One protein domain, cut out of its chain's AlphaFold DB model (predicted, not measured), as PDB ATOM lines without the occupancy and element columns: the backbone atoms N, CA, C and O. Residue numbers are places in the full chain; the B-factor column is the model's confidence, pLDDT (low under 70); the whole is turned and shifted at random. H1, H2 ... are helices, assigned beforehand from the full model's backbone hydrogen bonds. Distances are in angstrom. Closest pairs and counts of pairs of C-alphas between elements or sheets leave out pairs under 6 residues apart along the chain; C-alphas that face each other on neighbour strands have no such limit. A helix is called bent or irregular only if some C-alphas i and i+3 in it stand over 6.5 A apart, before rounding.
ATOM      1  N   PRO A  41      67.662  50.936   3.533       85.44
ATOM      2  CA  PRO A  41      68.445  51.369   4.696       85.44
ATOM      3  C   PRO A  41      69.390  50.279   5.251       85.44
ATOM      4  O   PRO A  41      69.993  50.460   6.306       85.44
ATOM      5  N   PHE A  42      69.511  49.134   4.573       83.81
ATOM      6  CA  PHE A  42      70.355  47.993   4.933       83.81
ATOM      7  C   PHE A  42      71.171  47.533   3.721       83.81
ATOM      8  O   PHE A  42      70.812  47.823   2.590       83.81
ATOM      9  N   ASN A  43      72.260  46.797   3.960       79.81
ATOM     10  CA  ASN A  43      73.209  46.406   2.916       79.81
ATOM     11  C   ASN A  43      72.661  45.233   2.076       79.81
ATOM     12  O   ASN A  43      72.842  44.062   2.410       79.81
ATOM     13  N   GLU A  44      71.979  45.561   0.982       73.50
ATOM     14  CA  GLU A  44      71.258  44.658   0.083       73.50
ATOM     15  C   GLU A  44      72.165  43.687  -0.682       73.50
ATOM     16  O   GLU A  44      71.699  42.674  -1.191       73.50
ATOM     17  N   LYS A  45      73.475  43.955  -0.726       77.12
ATOM     18  CA  LYS A  45      74.476  43.110  -1.402       77.12
ATOM     19  C   LYS A  45      75.023  41.986  -0.519       77.12
ATOM     20  O   LYS A  45      75.778  41.143  -0.999       77.12
ATOM     21  N   LYS A  46      74.681  41.971   0.774       79.06
ATOM     22  CA  LYS A  46      75.152  40.963   1.730       79.06
ATOM     23  C   LYS A  46      74.086  39.882   1.928       79.06
ATOM     24  O   LYS A  46      72.946  40.184   2.277       79.06
ATOM     25  N   SER A  47      74.460  38.612   1.755       77.88
ATOM     26  CA  SER A  47      73.603  37.485   2.160       77.88
ATOM     27  C   SER A  47      73.393  37.522   3.688       77.88
ATOM     28  O   SER A  47      74.363  37.795   4.409       77.88
ATOM     29  N   PRO A  48      72.162  37.322   4.209       82.75
ATOM     30  CA  PRO A  48      70.934  36.840   3.545       82.75
ATOM     31  C   PRO A  48      69.966  37.937   3.051       82.75
ATOM     32  O   PRO A  48      68.942  37.630   2.444       82.75
ATOM     33  N   PHE A  49      70.259  39.219   3.297       84.62
ATOM     34  CA  PHE A  49      69.347  40.332   2.987       84.62
ATOM     35  C   PHE A  49      69.051  40.476   1.490       84.62
ATOM     36  O   PHE A  49      67.941  40.864   1.125       84.62
ATOM     37  N   TYR A  50      70.008  40.107   0.633       83.50
ATOM     38  CA  TYR A  50      69.804  40.038  -0.815       83.50
ATOM     39  C   TYR A  50      68.637  39.115  -1.195       83.50
ATOM     40  O   TYR A  50      67.717  39.532  -1.894       83.50
ATOM     41  N   GLU A  51      68.653  37.871  -0.709       86.38
ATOM     42  CA  GLU A  51      67.665  36.844  -1.066       86.38
ATOM     43  C   GLU A  51      66.269  37.212  -0.554       86.38
ATOM     44  O   GLU A  51      65.284  37.087  -1.279       86.38
ATOM     45  N   ILE A  52      66.194  37.752   0.667       87.88
ATOM     46  CA  ILE A  52      64.939  38.237   1.256       87.88
ATOM     47  C   ILE A  52      64.356  39.372   0.409       87.88
ATOM     48  O   ILE A  52      63.175  39.348   0.067       87.88
ATOM     49  N   THR A  53      65.185  40.351   0.042       88.69
ATOM     50  CA  THR A  53      64.744  41.504  -0.754       88.69
ATOM     51  C   THR A  53      64.334  41.076  -2.159       88.69
ATOM     52  O   THR A  53      63.338  41.565  -2.683       88.69
ATOM     53  N   TYR A  54      65.045  40.113  -2.747       85.62
ATOM     54  CA  TYR A  54      64.701  39.537  -4.041       85.62
ATOM     55  C   TYR A  54      63.314  38.880  -4.015       85.62
ATOM     56  O   TYR A  54      62.455  39.215  -4.829       85.62
ATOM     57  N   ILE A  55      63.055  37.994  -3.046       89.94
ATOM     58  CA  ILE A  55      61.744  37.341  -2.891       89.94
ATOM     59  C   ILE A  55      60.653  38.386  -2.640       89.94
ATOM     60  O   ILE A  55      59.587  38.323  -3.251       89.94
ATOM     61  N   TYR A  56      60.933  39.374  -1.789       90.62
ATOM     62  CA  TYR A  56      60.004  40.463  -1.509       90.62
ATOM     63  C   TYR A  56      59.626  41.243  -2.773       90.62
ATOM     64  O   TYR A  56      58.441  41.497  -2.992       90.62
ATOM     65  N   GLN A  57      60.595  41.583  -3.631       89.56
ATOM     66  CA  GLN A  57      60.326  42.266  -4.897       89.56
ATOM     67  C   GLN A  57      59.424  41.416  -5.800       89.56
ATOM     68  O   GLN A  57      58.400  41.912  -6.262       89.56
ATOM     69  N   ILE A  58      59.736  40.128  -5.986       89.31
ATOM     70  CA  ILE A  58      58.940  39.223  -6.832       89.31
ATOM     71  C   ILE A  58      57.494  39.096  -6.334       89.31
ATOM     72  O   ILE A  58      56.553  39.202  -7.127       89.31
ATOM     73  N   VAL A  59      57.298  38.911  -5.027       93.44
ATOM     74  CA  VAL A  59      55.959  38.828  -4.425       93.44
ATOM     75  C   VAL A  59      55.213  40.149  -4.582       93.44
ATOM     76  O   VAL A  59      54.044  40.146  -4.967       93.44
ATOM     77  N   SER A  60      55.885  41.277  -4.348       89.56
ATOM     78  CA  SER A  60      55.278  42.608  -4.454       89.56
ATOM     79  C   SER A  60      54.797  42.899  -5.874       89.56
ATOM     80  O   SER A  60      53.656  43.315  -6.059       89.56
ATOM     81  N   ILE A  61      55.616  42.614  -6.888       87.69
ATOM     82  CA  ILE A  61      55.244  42.805  -8.300       87.69
ATOM     83  C   ILE A  61      54.076  41.899  -8.676       87.69
ATOM     84  O   ILE A  61      53.128  42.349  -9.312       87.69
ATOM     85  N   SER A  62      54.117  40.633  -8.251       89.62
ATOM     86  CA  SER A  62      53.039  39.676  -8.517       89.62
ATOM     87  C   SER A  62      51.721  40.131  -7.885       89.62
ATOM     88  O   SER A  62      50.667  40.042  -8.511       89.62
ATOM     89  N   PHE A  63      51.776  40.669  -6.664       93.44
ATOM     90  CA  PHE A  63      50.611  41.196  -5.959       93.44
ATOM     91  C   PHE A  63      50.032  42.446  -6.636       93.44
ATOM     92  O   PHE A  63      48.814  42.544  -6.808       93.44
ATOM     93  N   ILE A  64      50.896  43.374  -7.063       89.31
ATOM     94  CA  ILE A  64      50.498  44.562  -7.830       89.31
ATOM     95  C   ILE A  64      49.827  44.129  -9.137       89.31
ATOM     96  O   ILE A  64      48.701  44.542  -9.403       89.31
ATOM     97  N   ALA A  65      50.463  43.235  -9.902       88.06
ATOM     98  CA  ALA A  65      49.920  42.724 -11.157       88.06
ATOM     99  C   ALA A  65      48.544  42.067 -10.963       88.06
ATOM    100  O   ALA A  65      47.604  42.385 -11.689       88.06
ATOM    101  N   MET A  66      48.396  41.208  -9.947       92.94
ATOM    102  CA  MET A  66      47.126  40.551  -9.626       92.94
ATOM    103  C   MET A  66      46.034  41.558  -9.254       92.94
ATOM    104  O   MET A  66      44.891  41.428  -9.694       92.94
ATOM    105  N   THR A  67      46.377  42.573  -8.464       90.12
ATOM    106  CA  THR A  67      45.430  43.605  -8.029       90.12
ATOM    107  C   THR A  67      44.962  44.441  -9.218       90.12
ATOM    108  O   THR A  67      43.758  44.620  -9.395       90.12
ATOM    109  N   THR A  68      45.877  44.877 -10.089       88.19
ATOM    110  CA  THR A  68      45.530  45.598 -11.322       88.19
ATOM    111  C   THR A  68      44.628  44.758 -12.229       88.19
ATOM    112  O   THR A  68      43.605  45.249 -12.705       88.19
ATOM    113  N   LEU A  69      44.944  43.471 -12.420       91.12
ATOM    114  CA  LEU A  69      44.120  42.561 -13.222       91.12
ATOM    115  C   LEU A  69      42.715  42.386 -12.631       91.12
ATOM    116  O   LEU A  69      41.720  42.406 -13.357       91.12
ATOM    117  N   SER A  70      42.635  42.248 -11.307       94.12
ATOM    118  CA  SER A  70      41.376  42.086 -10.578       94.12
ATOM    119  C   SER A  70      40.499  43.331 -10.689       94.12
ATOM    120  O   SER A  70      39.305  43.208 -10.938       94.12
ATOM    121  N   ILE A  71      41.085  44.527 -10.572       91.38
ATOM    122  CA  ILE A  71      40.378  45.802 -10.740       91.38
ATOM    123  C   ILE A  71      39.805  45.913 -12.155       91.38
ATOM    124  O   ILE A  71      38.611  46.162 -12.313       91.38
ATOM    125  N   ASN A  72      40.623  45.668 -13.182       90.31
ATOM    126  CA  ASN A  72      40.174  45.724 -14.576       90.31
ATOM    127  C   ASN A  72      39.043  44.718 -14.845       90.31
ATOM    128  O   ASN A  72      38.038  45.055 -15.473       90.31
ATOM    129  N   THR A  73      39.173  43.501 -14.312       95.12
ATOM    130  CA  THR A  73      38.153  42.451 -14.440       95.12
ATOM    131  C   THR A  73      36.863  42.827 -13.716       95.12
ATOM    132  O   THR A  73      35.782  42.621 -14.256       95.12
ATOM    133  N   LEU A  74      36.952  43.415 -12.520       94.75
ATOM    134  CA  LEU A  74      35.789  43.872 -11.761       94.75
ATOM    135  C   LEU A  74      35.025  44.966 -12.517       94.75
ATOM    136  O   LEU A  74      33.803  44.900 -12.609       94.75
ATOM    137  N   ILE A  75      35.731  45.938 -13.100       94.56
ATOM    138  CA  ILE A  75      35.120  46.993 -13.923       94.56
ATOM    139  C   ILE A  75      34.412  46.381 -15.136       94.56
ATOM    140  O   ILE A  75      33.268  46.734 -15.430       94.56
ATOM    141  N   ALA A  76      35.059  45.441 -15.829       95.75
ATOM    142  CA  ALA A  76      34.451  44.739 -16.956       95.75
ATOM    143  C   ALA A  76      33.206  43.942 -16.530       95.75
ATOM    144  O   ALA A  76      32.175  44.015 -17.194       95.75
ATOM    145  N   ALA A  77      33.270  43.239 -15.397       96.62
ATOM    146  CA  ALA A  77      32.164  42.452 -14.862       96.62
ATOM    147  C   ALA A  77      30.964  43.323 -14.458       96.62
ATOM    148  O   ALA A  77      29.831  42.967 -14.769       96.62
ATOM    149  N   LEU A  78      31.192  44.476 -13.820       95.81
ATOM    150  CA  LEU A  78      30.125  45.422 -13.474       95.81
ATOM    151  C   LEU A  78      29.437  45.977 -14.726       95.81
ATOM    152  O   LEU A  78      28.210  45.997 -14.793       95.81
ATOM    153  N   ASN A  79      30.210  46.366 -15.744       95.44
ATOM    154  CA  ASN A  79      29.654  46.834 -17.016       95.44
ATOM    155  C   ASN A  79      28.877  45.730 -17.744       95.44
ATOM    156  O   ASN A  79      27.788  45.978 -18.256       95.44
ATOM    157  N   MET A  80      29.398  44.500 -17.747       97.56
ATOM    158  CA  MET A  80      28.701  43.342 -18.304       97.56
ATOM    159  C   MET A  80      27.397  43.054 -17.554       97.56
ATOM    160  O   MET A  80      26.384  42.764 -18.182       97.56
ATOM    161  N   TYR A  81      27.397  43.174 -16.225       96.75
ATOM    162  CA  TYR A  81      26.197  43.007 -15.413       96.75
ATOM    163  C   TYR A  81      25.139  44.071 -15.735       96.75
ATOM    164  O   TYR A  81      23.973  43.732 -15.921       96.75
ATOM    165  N   ILE A  82      25.540  45.340 -15.866       96.81
ATOM    166  CA  ILE A  82      24.644  46.431 -16.280       96.81
ATOM    167  C   ILE A  82      24.051  46.144 -17.665       96.81
ATOM    168  O   ILE A  82      22.838  46.250 -17.842       96.81
ATOM    169  N   ALA A  83      24.880  45.739 -18.631       97.25
ATOM    170  CA  ALA A  83      24.427  45.388 -19.976       97.25
ATOM    171  C   ALA A  83      23.418  44.227 -19.954       97.25
ATOM    172  O   ALA A  83      22.343  44.340 -20.536       97.25
ATOM    173  N   ALA A  84      23.708  43.164 -19.201       97.50
ATOM    174  CA  ALA A  84      22.804  42.027 -19.051       97.50
ATOM    175  C   ALA A  84      21.456  42.426 -18.422       97.50
ATOM    176  O   ALA A  84      20.408  41.948 -18.849       97.50
ATOM    177  N   GLN A  85      21.454  43.331 -17.438       96.88
ATOM    178  CA  GLN A  85      20.216  43.849 -16.850       96.88
ATOM    179  C   GLN A  85      19.394  44.678 -17.848       96.88
ATOM    180  O   GLN A  85      18.166  44.588 -17.860       96.88
ATOM    181  N   PHE A  86      20.053  45.453 -18.716       96.38
ATOM    182  CA  PHE A  86      19.376  46.148 -19.813       96.38
ATOM    183  C   PHE A  86      18.799  45.184 -20.853       96.38
ATOM    184  O   PHE A  86      17.701  45.437 -21.350       96.38
ATOM    185  N   ASP A  87      19.483  44.080 -21.154       96.94
ATOM    186  CA  ASP A  87      18.968  43.051 -22.061       96.94
ATOM    187  C   ASP A  87      17.705  42.387 -21.495       96.94
ATOM    188  O   ASP A  87      16.711  42.260 -22.212       96.94
ATOM    189  N   ILE A  88      17.700  42.047 -20.198       95.94
ATOM    190  CA  ILE A  88      16.514  41.513 -19.503       95.94
ATOM    191  C   ILE A  88      15.358  42.515 -19.573       95.94
ATOM    192  O   ILE A  88      14.252  42.154 -19.966       95.94
ATOM    193  N   LEU A  89      15.620  43.792 -19.278       95.12
ATOM    194  CA  LEU A  89      14.613  44.847 -19.391       95.12
ATOM    195  C   LEU A  89      14.050  44.950 -20.819       95.12
ATOM    196  O   LEU A  89      12.849  45.148 -21.002       95.12
ATOM    197  N   CYS A  90      14.903  44.838 -21.839       93.69
ATOM    198  CA  CYS A  90      14.470  44.876 -23.233       93.69
ATOM    199  C   CYS A  90      13.588  43.676 -23.594       93.69
ATOM    200  O   CYS A  90      12.629  43.840 -24.354       93.69
ATOM    201  N   ASP A  91      13.889  42.492 -23.064       93.19
ATOM    202  CA  ASP A  91      13.071  41.300 -23.273       93.19
ATOM    203  C   ASP A  91      11.717  41.411 -22.556       93.19
ATOM    204  O   ASP A  91      10.673  41.184 -23.171       93.19
ATOM    205  N   ASP A  92      11.701  41.901 -21.314       91.00
ATOM    206  CA  ASP A  92      10.471  42.184 -20.565       91.00
ATOM    207  C   ASP A  92       9.566  43.176 -21.310       91.00
ATOM    208  O   ASP A  92       8.360  42.950 -21.451       91.00
ATOM    209  N   LEU A  93      10.145  44.247 -21.866       90.12
ATOM    210  CA  LEU A  93       9.419  45.234 -22.671       90.12
ATOM    211  C   LEU A  93       8.880  44.646 -23.989       90.12
ATOM    212  O   LEU A  93       7.778  44.998 -24.420       90.12
ATOM    213  N   ARG A  94       9.620  43.737 -24.637       88.56
ATOM    214  CA  ARG A  94       9.143  43.024 -25.838       88.56
ATOM    215  C   ARG A  94       7.990  42.084 -25.507       88.56
ATOM    216  O   ARG A  94       7.009  42.056 -26.250       88.56
ATOM    217  N   ASN A  95       8.083  41.365 -24.393       85.75
ATOM    218  CA  ASN A  95       7.033  40.474 -23.915       85.75
ATOM    219  C   ASN A  95       5.769  41.255 -23.516       85.75
ATOM    220  O   ASN A  95       4.660  40.825 -23.826       85.75
ATOM    221  N   LEU A  96       5.920  42.451 -22.941       83.62
ATOM    222  CA  LEU A  96       4.833  43.396 -22.654       83.62
ATOM    223  C   LEU A  96       4.013  43.781 -23.895       83.62
ATOM    224  O   LEU A  96       2.784  43.832 -23.826       83.62
ATOM    225  N   ARG A  97       4.675  44.016 -25.038       70.31
ATOM    226  CA  ARG A  97       4.012  44.346 -26.314       70.31
ATOM    227  C   ARG A  97       3.118  43.214 -26.825       70.31
ATOM    228  O   ARG A  97       2.118  43.476 -27.481       70.31
ATOM    229  N   ASN A  98       3.467  41.964 -26.532       68.19
ATOM    230  CA  ASN A  98       2.696  40.800 -26.974       68.19
ATOM    231  C   ASN A  98       1.450  40.545 -26.099       68.19
ATOM    232  O   ASN A  98       0.562  39.809 -26.510       68.19
ATOM    233  N   VAL A  99       1.374  41.148 -24.903       66.12
ATOM    234  CA  VAL A  99       0.268  40.982 -23.933       66.12
ATOM    235  C   VAL A  99      -0.789  42.086 -24.063       66.12
ATOM    236  O   VAL A  99      -1.831  42.012 -23.424       66.12
ATOM    237  N   THR A 100      -0.578  43.099 -24.910       56.91
ATOM    238  CA  THR A 100      -1.495  44.247 -25.068       56.91
ATOM    239  C   THR A 100      -2.927  43.850 -25.492       56.91
ATOM    240  O   THR A 100      -3.853  44.626 -25.276       56.91
ATOM    241  N   ASP A 101      -3.137  42.620 -25.979       57.69
ATOM    242  CA  ASP A 101      -4.461  42.040 -26.265       57.69
ATOM    243  C   ASP A 101      -5.222  41.521 -25.017       57.69
ATOM    244  O   ASP A 101      -6.409  41.205 -25.103       57.69
ATOM    245  N   ALA A 102      -4.584  41.457 -23.841       59.25
ATOM    246  CA  ALA A 102      -5.177  41.007 -22.579       59.25
ATOM    247  C   ALA A 102      -5.260  42.155 -21.549       59.25
ATOM    248  O   ALA A 102      -4.248  42.721 -21.153       59.25
ATOM    249  N   LEU A 103      -6.488  42.477 -21.117       67.25
ATOM    250  CA  LEU A 103      -6.885  43.340 -19.985       67.25
ATOM    251  C   LEU A 103      -5.917  44.496 -19.615       67.25
ATOM    252  O   LEU A 103      -4.953  44.324 -18.871       67.25
ATOM    253  N   SER A 104      -6.270  45.722 -20.015       70.06
ATOM    254  CA  SER A 104      -5.498  46.972 -19.836       70.06
ATOM    255  C   SER A 104      -4.952  47.270 -18.426       70.06
ATOM    256  O   SER A 104      -3.982  48.019 -18.292       70.06
ATOM    257  N   ALA A 105      -5.538  46.704 -17.367       75.25
ATOM    258  CA  ALA A 105      -5.057  46.870 -15.996       75.25
ATOM    259  C   ALA A 105      -3.731  46.128 -15.723       75.25
ATOM    260  O   ALA A 105      -2.859  46.691 -15.064       75.25
ATOM    261  N   ASP A 106      -3.544  44.913 -16.258       80.62
ATOM    262  CA  ASP A 106      -2.319  44.113 -16.058       80.62
ATOM    263  C   ASP A 106      -1.128  44.721 -16.816       80.62
ATOM    264  O   ASP A 106      -0.009  44.797 -16.303       80.62
ATOM    265  N   PHE A 107      -1.392  45.263 -18.009       84.19
ATOM    266  CA  PHE A 107      -0.395  45.963 -18.819       84.19
ATOM    267  C   PHE A 107       0.221  47.162 -18.083       84.19
ATOM    268  O   PHE A 107       1.445  47.292 -18.030       84.19
ATOM    269  N   ASN A 108      -0.610  48.016 -17.472       85.81
ATOM    270  CA  ASN A 108      -0.131  49.195 -16.744       85.81
ATOM    271  C   ASN A 108       0.753  48.816 -15.546       85.81
ATOM    272  O   ASN A 108       1.780  49.454 -15.321       85.81
ATOM    273  N   VAL A 109       0.393  47.764 -14.803       87.69
ATOM    274  CA  VAL A 109       1.186  47.286 -13.657       87.69
ATOM    275  C   VAL A 109       2.557  46.784 -14.111       87.69
ATOM    276  O   VAL A 109       3.577  47.180 -13.543       87.69
ATOM    277  N   ARG A 110       2.606  45.969 -15.170       85.88
ATOM    278  CA  ARG A 110       3.867  45.464 -15.733       85.88
ATOM    279  C   ARG A 110       4.743  46.581 -16.296       85.88
ATOM    280  O   ARG A 110       5.948  46.580 -16.063       85.88
ATOM    281  N   LEU A 111       4.146  47.560 -16.976       89.75
ATOM    282  CA  LEU A 111       4.871  48.715 -17.503       89.75
ATOM    283  C   LEU A 111       5.503  49.544 -16.376       89.75
ATOM    284  O   LEU A 111       6.673  49.912 -16.470       89.75
ATOM    285  N   ILE A 112       4.761  49.797 -15.292       91.94
ATOM    286  CA  ILE A 112       5.291  50.474 -14.097       91.94
ATOM    287  C   ILE A 112       6.469  49.685 -13.515       91.94
ATOM    288  O   ILE A 112       7.480  50.287 -13.149       91.94
ATOM    289  N   ASN A 113       6.377  48.353 -13.474       91.94
ATOM    290  CA  ASN A 113       7.463  47.510 -12.986       91.94
ATOM    291  C   ASN A 113       8.727  47.629 -13.855       91.94
ATOM    292  O   ASN A 113       9.811  47.832 -13.317       91.94
ATOM    293  N   CYS A 114       8.598  47.612 -15.185       92.56
ATOM    294  CA  CYS A 114       9.733  47.822 -16.091       92.56
ATOM    295  C   CYS A 114      10.360  49.215 -15.938       92.56
ATOM    296  O   CYS A 114      11.581  49.348 -15.973       92.56
ATOM    297  N   VAL A 115       9.551  50.259 -15.729       95.06
ATOM    298  CA  VAL A 115      10.063  51.615 -15.466       95.06
ATOM    299  C   VAL A 115      10.824  51.671 -14.139       95.06
ATOM    300  O   VAL A 115      11.862  52.329 -14.061       95.06
ATOM    301  N   ASN A 116      10.339  50.991 -13.098       95.88
ATOM    302  CA  ASN A 116      11.043  50.910 -11.820       95.88
ATOM    303  C   ASN A 116      12.359  50.132 -11.955       95.88
ATOM    304  O   ASN A 116      13.392  50.639 -11.525       95.88
ATOM    305  N   HIS A 117      12.350  48.988 -12.645       94.94
ATOM    306  CA  HIS A 117      13.553  48.198 -12.934       94.94
ATOM    307  C   HIS A 117      14.594  49.016 -13.709       94.94
ATOM    308  O   HIS A 117      15.758  49.078 -13.328       94.94
ATOM    309  N   HIS A 118      14.171  49.752 -14.742       96.56
ATOM    310  CA  HIS A 118      15.044  50.661 -15.490       96.56
ATOM    311  C   HIS A 118      15.715  51.716 -14.597       96.56
ATOM    312  O   HIS A 118      16.914  51.968 -14.728       96.56
ATOM    313  N   LYS A 119      14.958  52.326 -13.675       97.06
ATOM    314  CA  LYS A 119      15.495  53.312 -12.725       97.06
ATOM    315  C   LYS A 119      16.515  52.694 -11.772       97.06
ATOM    316  O   LYS A 119      17.507  53.344 -11.455       97.06
ATOM    317  N   GLU A 120      16.290  51.462 -11.323       96.75
ATOM    318  CA  GLU A 120      17.240  50.744 -10.469       96.75
ATOM    319  C   GLU A 120      18.540  50.422 -11.208       96.75
ATOM    320  O   GLU A 120      19.617  50.674 -10.664       96.75
ATOM    321  N   ILE A 121      18.456  49.964 -12.463       96.94
ATOM    322  CA  ILE A 121      19.637  49.736 -13.312       96.94
ATOM    323  C   ILE A 121      20.420  51.035 -13.492       96.94
ATOM    324  O   ILE A 121      21.641  51.038 -13.337       96.94
ATOM    325  N   LEU A 122      19.735  52.146 -13.785       96.94
ATOM    326  CA  LEU A 122      20.390  53.436 -13.978       96.94
ATOM    327  C   LEU A 122      21.094  53.907 -12.699       96.94
ATOM    328  O   LEU A 122      22.250  54.316 -12.760       96.94
ATOM    329  N   ARG A 123      20.443  53.770 -11.536       97.44
ATOM    330  CA  ARG A 123      21.057  54.106 -10.244       97.44
ATOM    331  C   ARG A 123      22.303  53.259  -9.978       97.44
ATOM    332  O   ARG A 123      23.338  53.786  -9.586       97.44
ATOM    333  N   PHE A 124      22.225  51.953 -10.236       96.31
ATOM    334  CA  PHE A 124      23.366  51.051 -10.087       96.31
ATOM    335  C   PHE A 124      24.510  51.385 -11.059       96.31
ATOM    336  O   PHE A 124      25.685  51.307 -10.689       96.31
ATOM    337  N   ALA A 125      24.184  51.783 -12.291       96.88
ATOM    338  CA  ALA A 125      25.161  52.213 -13.281       96.88
ATOM    339  C   ALA A 125      25.852  53.522 -12.875       96.88
ATOM    340  O   ALA A 125      27.069  53.624 -13.007       96.88
ATOM    341  N   GLU A 126      25.115  54.492 -12.331       96.75
ATOM    342  CA  GLU A 126      25.678  55.737 -11.794       96.75
ATOM    343  C   GLU A 126      26.627  55.476 -10.617       96.75
ATOM    344  O   GLU A 126      27.744  56.002 -10.598       96.75
ATOM    345  N   ASP A 127      26.224  54.619  -9.674       95.56
ATOM    346  CA  ASP A 127      27.050  54.231  -8.525       95.56
ATOM    347  C   ASP A 127      28.327  53.500  -8.973       95.56
ATOM    348  O   ASP A 127      29.434  53.831  -8.532       95.56
ATOM    349  N   SER A 128      28.194  52.553  -9.908       95.06
ATOM    350  CA  SER A 128      29.327  51.825 -10.493       95.06
ATOM    351  C   SER A 128      30.271  52.769 -11.231       95.06
ATOM    352  O   SER A 128      31.481  52.731 -11.009       95.06
ATOM    353  N   ASN A 129      29.724  53.665 -12.059       95.00
ATOM    354  CA  ASN A 129      30.499  54.657 -12.790       95.00
ATOM    355  C   ASN A 129      31.261  55.566 -11.830       95.00
ATOM    356  O   ASN A 129      32.455  55.771 -12.007       95.00
ATOM    357  N   LYS A 130      30.635  56.053 -10.755       94.19
ATOM    358  CA  LYS A 130      31.326  56.865  -9.747       94.19
ATOM    359  C   LYS A 130      32.473  56.103  -9.075       94.19
ATOM    360  O   LYS A 130      33.527  56.697  -8.845       94.19
ATOM    361  N   PHE A 131      32.282  54.814  -8.786       91.81
ATOM    362  CA  PHE A 131      33.306  53.956  -8.187       91.81
ATOM    363  C   PHE A 131      34.531  53.804  -9.095       91.81
ATOM    364  O   PHE A 131      35.648  54.112  -8.674       91.81
ATOM    365  N   PHE A 132      34.347  53.375 -10.347       93.12
ATOM    366  CA  PHE A 132      35.488  53.139 -11.231       93.12
ATOM    367  C   PHE A 132      35.987  54.392 -11.955       93.12
ATOM    368  O   PHE A 132      37.119  54.377 -12.423       93.12
ATOM    369  N   ASN A 133      35.229  55.491 -12.020       93.12
ATOM    370  CA  ASN A 133      35.664  56.731 -12.677       93.12
ATOM    371  C   ASN A 133      36.971  57.262 -12.074       93.12
ATOM    372  O   ASN A 133      37.905  57.591 -12.801       93.12
ATOM    373  N   TRP A 134      37.075  57.279 -10.741       90.38
ATOM    374  CA  TRP A 134      38.314  57.674 -10.064       90.38
ATOM    375  C   TRP A 134      39.476  56.712 -10.362       90.38
ATOM    376  O   TRP A 134      40.602  57.143 -10.605       90.38
ATOM    377  N   ILE A 135      39.193  55.408 -10.386       91.75
ATOM    378  CA  ILE A 135      40.183  54.359 -10.658       91.75
ATOM    379  C   ILE A 135      40.724  54.487 -12.087       91.75
ATOM    380  O   ILE A 135      41.934  54.509 -12.294       91.75
ATOM    381  N   VAL A 136      39.829  54.617 -13.066       91.75
ATOM    382  CA  VAL A 136      40.161  54.775 -14.486       91.75
ATOM    383  C   VAL A 136      40.951  56.063 -14.711       91.75
ATOM    384  O   VAL A 136      41.947  56.047 -15.431       91.75
ATOM    385  N   PHE A 137      40.579  57.161 -14.048       92.88
ATOM    386  CA  PHE A 137      41.335  58.411 -14.106       92.88
ATOM    387  C   PHE A 137      42.786  58.238 -13.629       92.88
ATOM    388  O   PHE A 137      43.719  58.628 -14.333       92.88
ATOM    389  N   LEU A 138      42.990  57.605 -12.468       89.81
ATOM    390  CA  LEU A 138      44.332  57.308 -11.962       89.81
ATOM    391  C   LEU A 138      45.104  56.373 -12.899       89.81
ATOM    392  O   LEU A 138      46.290  56.600 -13.136       89.81
ATOM    393  N   GLN A 139      44.442  55.365 -13.467       87.88
ATOM    394  CA  GLN A 139      45.057  54.446 -14.420       87.88
ATOM    395  C   GLN A 139      45.568  55.185 -15.662       87.88
ATOM    396  O   GLN A 139      46.710  54.966 -16.068       87.88
ATOM    397  N   PHE A 140      44.775  56.094 -16.238       90.25
ATOM    398  CA  PHE A 140      45.206  56.910 -17.375       90.25
ATOM    399  C   PHE A 140      46.385  57.815 -17.022       90.25
ATOM    400  O   PHE A 140      47.325  57.928 -17.806       90.25
ATOM    401  N   PHE A 141      46.370  58.424 -15.838       92.62
ATOM    402  CA  PHE A 141      47.456  59.289 -15.391       92.62
ATOM    403  C   PHE A 141      48.775  58.521 -15.215       92.62
ATOM    404  O   PHE A 141      49.812  58.936 -15.736       92.62
ATOM    405  N   ILE A 142      48.734  57.369 -14.535       88.56
ATOM    406  CA  ILE A 142      49.901  56.493 -14.349       88.56
ATOM    407  C   ILE A 142      50.409  55.991 -15.704       88.56
ATOM    408  O   ILE A 142      51.613  56.026 -15.951       88.56
ATOM    409  N   SER A 143      49.505  55.584 -16.599       88.69
ATOM    410  CA  SER A 143      49.869  55.103 -17.937       88.69
ATOM    411  C   SER A 143      50.519  56.211 -18.769       88.69
ATOM    412  O   SER A 143      51.547  55.973 -19.389       88.69
ATOM    413  N   ALA A 144      50.010  57.446 -18.714       91.69
ATOM    414  CA  ALA A 144      50.607  58.581 -19.419       91.69
ATOM    415  C   ALA A 144      52.039  58.878 -18.941       91.69
ATOM    416  O   ALA A 144      52.939  59.070 -19.761       91.69
ATOM    417  N   ILE A 145      52.271  58.869 -17.622       91.31
ATOM    418  CA  ILE A 145      53.616  59.032 -17.048       91.31
ATOM    419  C   ILE A 145      54.518  57.869 -17.464       91.31
ATOM    420  O   ILE A 145      55.647  58.101 -17.895       91.31
ATOM    421  N   SER A 146      54.023  56.632 -17.359       87.06
ATOM    422  CA  SER A 146      54.767  55.427 -17.730       87.06
ATOM    423  C   SER A 146      55.204  55.474 -19.191       87.06
ATOM    424  O   SER A 146      56.392  55.362 -19.471       87.06
ATOM    425  N   ILE A 147      54.271  55.735 -20.111       87.56
ATOM    426  CA  ILE A 147      54.543  55.866 -21.546       87.56
ATOM    427  C   ILE A 147      55.573  56.972 -21.797       87.56
ATOM    428  O   ILE A 147      56.522  56.755 -22.544       87.56
ATOM    429  N   GLY A 148      55.443  58.135 -21.148       90.62
ATOM    430  CA  GLY A 148      56.404  59.232 -21.294       90.62
ATOM    431  C   GLY A 148      57.825  58.847 -20.868       90.62
ATOM    432  O   GLY A 148      58.786  59.121 -21.589       90.62
ATOM    433  N   ILE A 149      57.963  58.160 -19.729       86.81
ATOM    434  CA  ILE A 149      59.257  57.664 -19.241       86.81
ATOM    435  C   ILE A 149      59.814  56.594 -20.186       86.81
ATOM    436  O   ILE A 149      60.987  56.663 -20.552       86.81
ATOM    437  N   THR A 150      58.996  55.633 -20.623       84.44
ATOM    438  CA  THR A 150      59.434  54.562 -21.530       84.44
ATOM    439  C   THR A 150      59.836  55.111 -22.901       84.44
ATOM    440  O   THR A 150      60.856  54.694 -23.442       84.44
ATOM    441  N   MET A 151      59.120  56.098 -23.450       84.44
ATOM    442  CA  MET A 151      59.502  56.771 -24.702       84.44
ATOM    443  C   MET A 151      60.841  57.510 -24.582       84.44
ATOM    444  O   MET A 151      61.675  57.446 -25.488       84.44
ATOM    445  N   PHE A 152      61.079  58.184 -23.454       87.19
ATOM    446  CA  PHE A 152      62.372  58.815 -23.191       87.19
ATOM    447  C   PHE A 152      63.496  57.772 -23.097       87.19
ATOM    448  O   PHE A 152      64.537  57.933 -23.731       87.19
ATOM    449  N   GLN A 153      63.268  56.668 -22.375       81.25
ATOM    450  CA  GLN A 153      64.225  55.562 -22.276       81.25
ATOM    451  C   GLN A 153      64.534  54.947 -23.645       81.25
ATOM    452  O   GLN A 153      65.701  54.742 -23.961       81.25
ATOM    453  N   LEU A 154      63.525  54.740 -24.497       80.69
ATOM    454  CA  LEU A 154      63.712  54.239 -25.863       80.69
ATOM    455  C   LEU A 154      64.609  55.139 -26.721       80.69
ATOM    456  O   LEU A 154      65.306  54.635 -27.592       80.69
ATOM    457  N   THR A 155      64.614  56.451 -26.476       85.44
ATOM    458  CA  THR A 155      65.480  57.396 -27.206       85.44
ATOM    459  C   THR A 155      66.949  57.279 -26.780       85.44
ATOM    460  O   THR A 155      67.845  57.599 -27.557       85.44
ATOM    461  N   MET A 156      67.204  56.822 -25.551       83.19
ATOM    462  CA  MET A 156      68.550  56.659 -24.989       83.19
ATOM    463  C   MET A 156      69.178  55.295 -25.308       83.19
ATOM    464  O   MET A 156      70.380  55.121 -25.117       83.19
ATOM    465  N   VAL A 157      68.374  54.326 -25.747       81.81
ATOM    466  CA  VAL A 157      68.800  52.952 -26.030       81.81
ATOM    467  C   VAL A 157      69.128  52.805 -27.518       81.81
ATOM    468  O   VAL A 157      68.399  53.300 -28.377       81.81
ATOM    469  N   ASP A 158      70.207  52.087 -27.844       77.31
ATOM    470  CA  ASP A 158      70.583  51.844 -29.238       77.31
ATOM    471  C   ASP A 158      69.466  51.092 -29.995       77.31
ATOM    472  O   ASP A 158      68.998  50.053 -29.506       77.31
ATOM    473  N   PRO A 159      69.087  51.531 -31.215       64.19
ATOM    474  CA  PRO A 159      67.889  51.080 -31.944       64.19
ATOM    475  C   PRO A 159      67.894  49.601 -32.391       64.19
ATOM    476  O   PRO A 159      66.951  49.142 -33.028       64.19
ATOM    477  N   LEU A 160      68.950  48.843 -32.077       63.28
ATOM    478  CA  LEU A 160      69.120  47.418 -32.400       63.28
ATOM    479  C   LEU A 160      69.575  46.570 -31.194       63.28
ATOM    480  O   LEU A 160      69.973  45.416 -31.367       63.28
ATOM    481  N   SER A 161      69.543  47.121 -29.980       70.00
ATOM    482  CA  SER A 161      69.866  46.378 -28.756       70.00
ATOM    483  C   SER A 161      68.693  45.500 -28.291       70.00
ATOM    484  O   SER A 161      67.531  45.763 -28.606       70.00
ATOM    485  N   SER A 162      68.977  44.449 -27.515       64.44
ATOM    486  CA  SER A 162      67.943  43.594 -26.902       64.44
ATOM    487  C   SER A 162      67.036  44.364 -25.938       64.44
ATOM    488  O   SER A 162      65.868  44.011 -25.791       64.44
ATOM    489  N   GLU A 163      67.543  45.435 -25.324       65.62
ATOM    490  CA  GLU A 163      66.775  46.310 -24.433       65.62
ATOM    491  C   GLU A 163      65.703  47.104 -25.197       65.62
ATOM    492  O   GLU A 163      64.568  47.202 -24.734       65.62
ATOM    493  N   PHE A 164      65.997  47.572 -26.417       62.31
ATOM    494  CA  PHE A 164      65.024  48.269 -27.272       62.31
ATOM    495  C   PHE A 164      63.807  47.389 -27.604       62.31
ATOM    496  O   PHE A 164      62.657  47.827 -27.517       62.31
ATOM    497  N   PHE A 165      64.047  46.112 -27.924       59.97
ATOM    498  CA  PHE A 165      62.979  45.141 -28.179       59.97
ATOM    499  C   PHE A 165      62.163  44.797 -26.928       59.97
ATOM    500  O   PHE A 165      60.999  44.424 -27.058       59.97
ATOM    501  N   LEU A 166      62.740  44.938 -25.731       62.38
ATOM    502  CA  LEU A 166      62.067  44.652 -24.462       62.38
ATOM    503  C   LEU A 166      61.166  45.811 -23.999       62.38
ATOM    504  O   LEU A 166      60.123  45.571 -23.396       62.38
ATOM    505  N   PHE A 167      61.534  47.056 -24.317       64.69
ATOM    506  CA  PHE A 167      60.744  48.252 -23.996       64.69
ATOM    507  C   PHE A 167      59.610  48.531 -24.995       64.69
ATOM    508  O   PHE A 167      58.592  49.104 -24.617       64.69
ATOM    509  N   CYS A 168      59.742  48.106 -26.254       53.81
ATOM    510  CA  CYS A 168      58.742  48.349 -27.302       53.81
ATOM    511  C   CYS A 168      57.320  47.817 -26.972       53.81
ATOM    512  O   CYS A 168      56.357  48.561 -27.168       53.81
ATOM    513  N   PRO A 169      57.135  46.607 -26.402       59.59
ATOM    514  CA  PRO A 169      55.817  46.117 -25.986       59.59
ATOM    515  C   PRO A 169      55.179  46.931 -24.852       59.59
ATOM    516  O   PRO A 169      53.961  47.058 -24.816       59.59
ATOM    517  N   LEU A 170      55.985  47.511 -23.955       58.75
ATOM    518  CA  LEU A 170      55.515  48.310 -22.813       58.75
ATOM    519  C   LEU A 170      54.979  49.690 -23.225       58.75
ATOM    520  O   LEU A 170      54.279  50.327 -22.447       58.75
ATOM    521  N   VAL A 171      55.297  50.155 -24.438       54.03
ATOM    522  CA  VAL A 171      54.760  51.404 -25.012       54.03
ATOM    523  C   VAL A 171      53.381  51.205 -25.644       54.03
ATOM    524  O   VAL A 171      52.636  52.169 -25.804       54.03
ATOM    525  N   TRP A 172      53.035  49.969 -26.009       42.25
ATOM    526  CA  TRP A 172      51.787  49.626 -26.698       42.25
ATOM    527  C   TRP A 172      50.701  49.047 -25.779       42.25
ATOM    528  O   TRP A 172      49.679  48.572 -26.277       42.25
TER     529      TRP A 172
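Overview. This is residues 41 to 172 of the 173 residues of the protein "7tm 6 domain containing protein" of Asbolus verrucosus (UniProt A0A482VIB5). A long helical hairpin opens into a fork: H1 and the first arm of H2, H2a, run side by side along the shared stem, and beyond the bend of H2 its second arm, H2b, and the first half of H1 spread apart as the two prongs. The short H3 folds back on the H2b prong, while residues 55 to 67 of H1 stand free. The printed part has 132 residues with three named helices, H1, H2 and H3 in that order, and no named strand; the class is all helix. It is extended, with a radius of gyration of the C-alphas of 26.1 A and spans of 84 by 38 by 21 A.

Along the chain. Begin at Pro 41 and go on to C-alpha 49 at (69.347, 40.332, 2.987), where H1, residues 49 to 98, begins; it runs 73.1 A to C-alpha 98 at (2.696, 40.800, -26.974). Next find H2, residues 104 to 156, assigned as one helix by its hydrogen bonds but bent: C-alphas 131 and 134 are 6.5 A apart. Its arm H2a, residues 104 to 131, is 41.1 A long, and its arm H2b, residues 134 to 156, is 33.7 A long. Last comes H3, residues 162 to 171, 15.4 A long, which ends at C-alpha 171 at (54.760, 51.404, -25.012). H3 is irregular, but only just: C-alphas 166 and 169 are 6.6 A apart.

Arrangement. Look first at H1 and H2a, a helical hairpin: they touch, opposite ways at a shallow tilt of 19 degrees. Their closest C-alphas are those of Ile 82 and Ala 125, 6.5 A apart, and H1 touches H2a with residues 78 to 96 alone. At the bend, the lines of H2a and H2b stand at a steep tilt of 41 degrees. H1 and H2b are near each other, with 8 pairs of C-alphas within 10 A. H2b and H3 form a second helical hairpin and touch, opposite ways at a shallow tilt of 27 degrees. Their closest C-alphas are those of Ile 147 and Val 171, 5.7 A apart, and H2b touches H3 with residues 147 to 154 alone. H3 is apart from H1 and from H2a. In H2a and H2b every O i to N i+4 pair is within hydrogen-bond range; in H1 it is 45 of 46 and in H3 4 of 6.

Size, cuts and confidence. For the two C-alphas farthest apart, look at Lys 46 and Leu 103, 84.9 A from each other. The printed part has no cut, and the links from H1 to H2 and from H2 to H3 are both tight, each of 5 residues. In the B-factor column the mean pLDDT of the printed part is 85.4; it is under 70 at residues 98 to 103, 159 to 160 and 162 to 172.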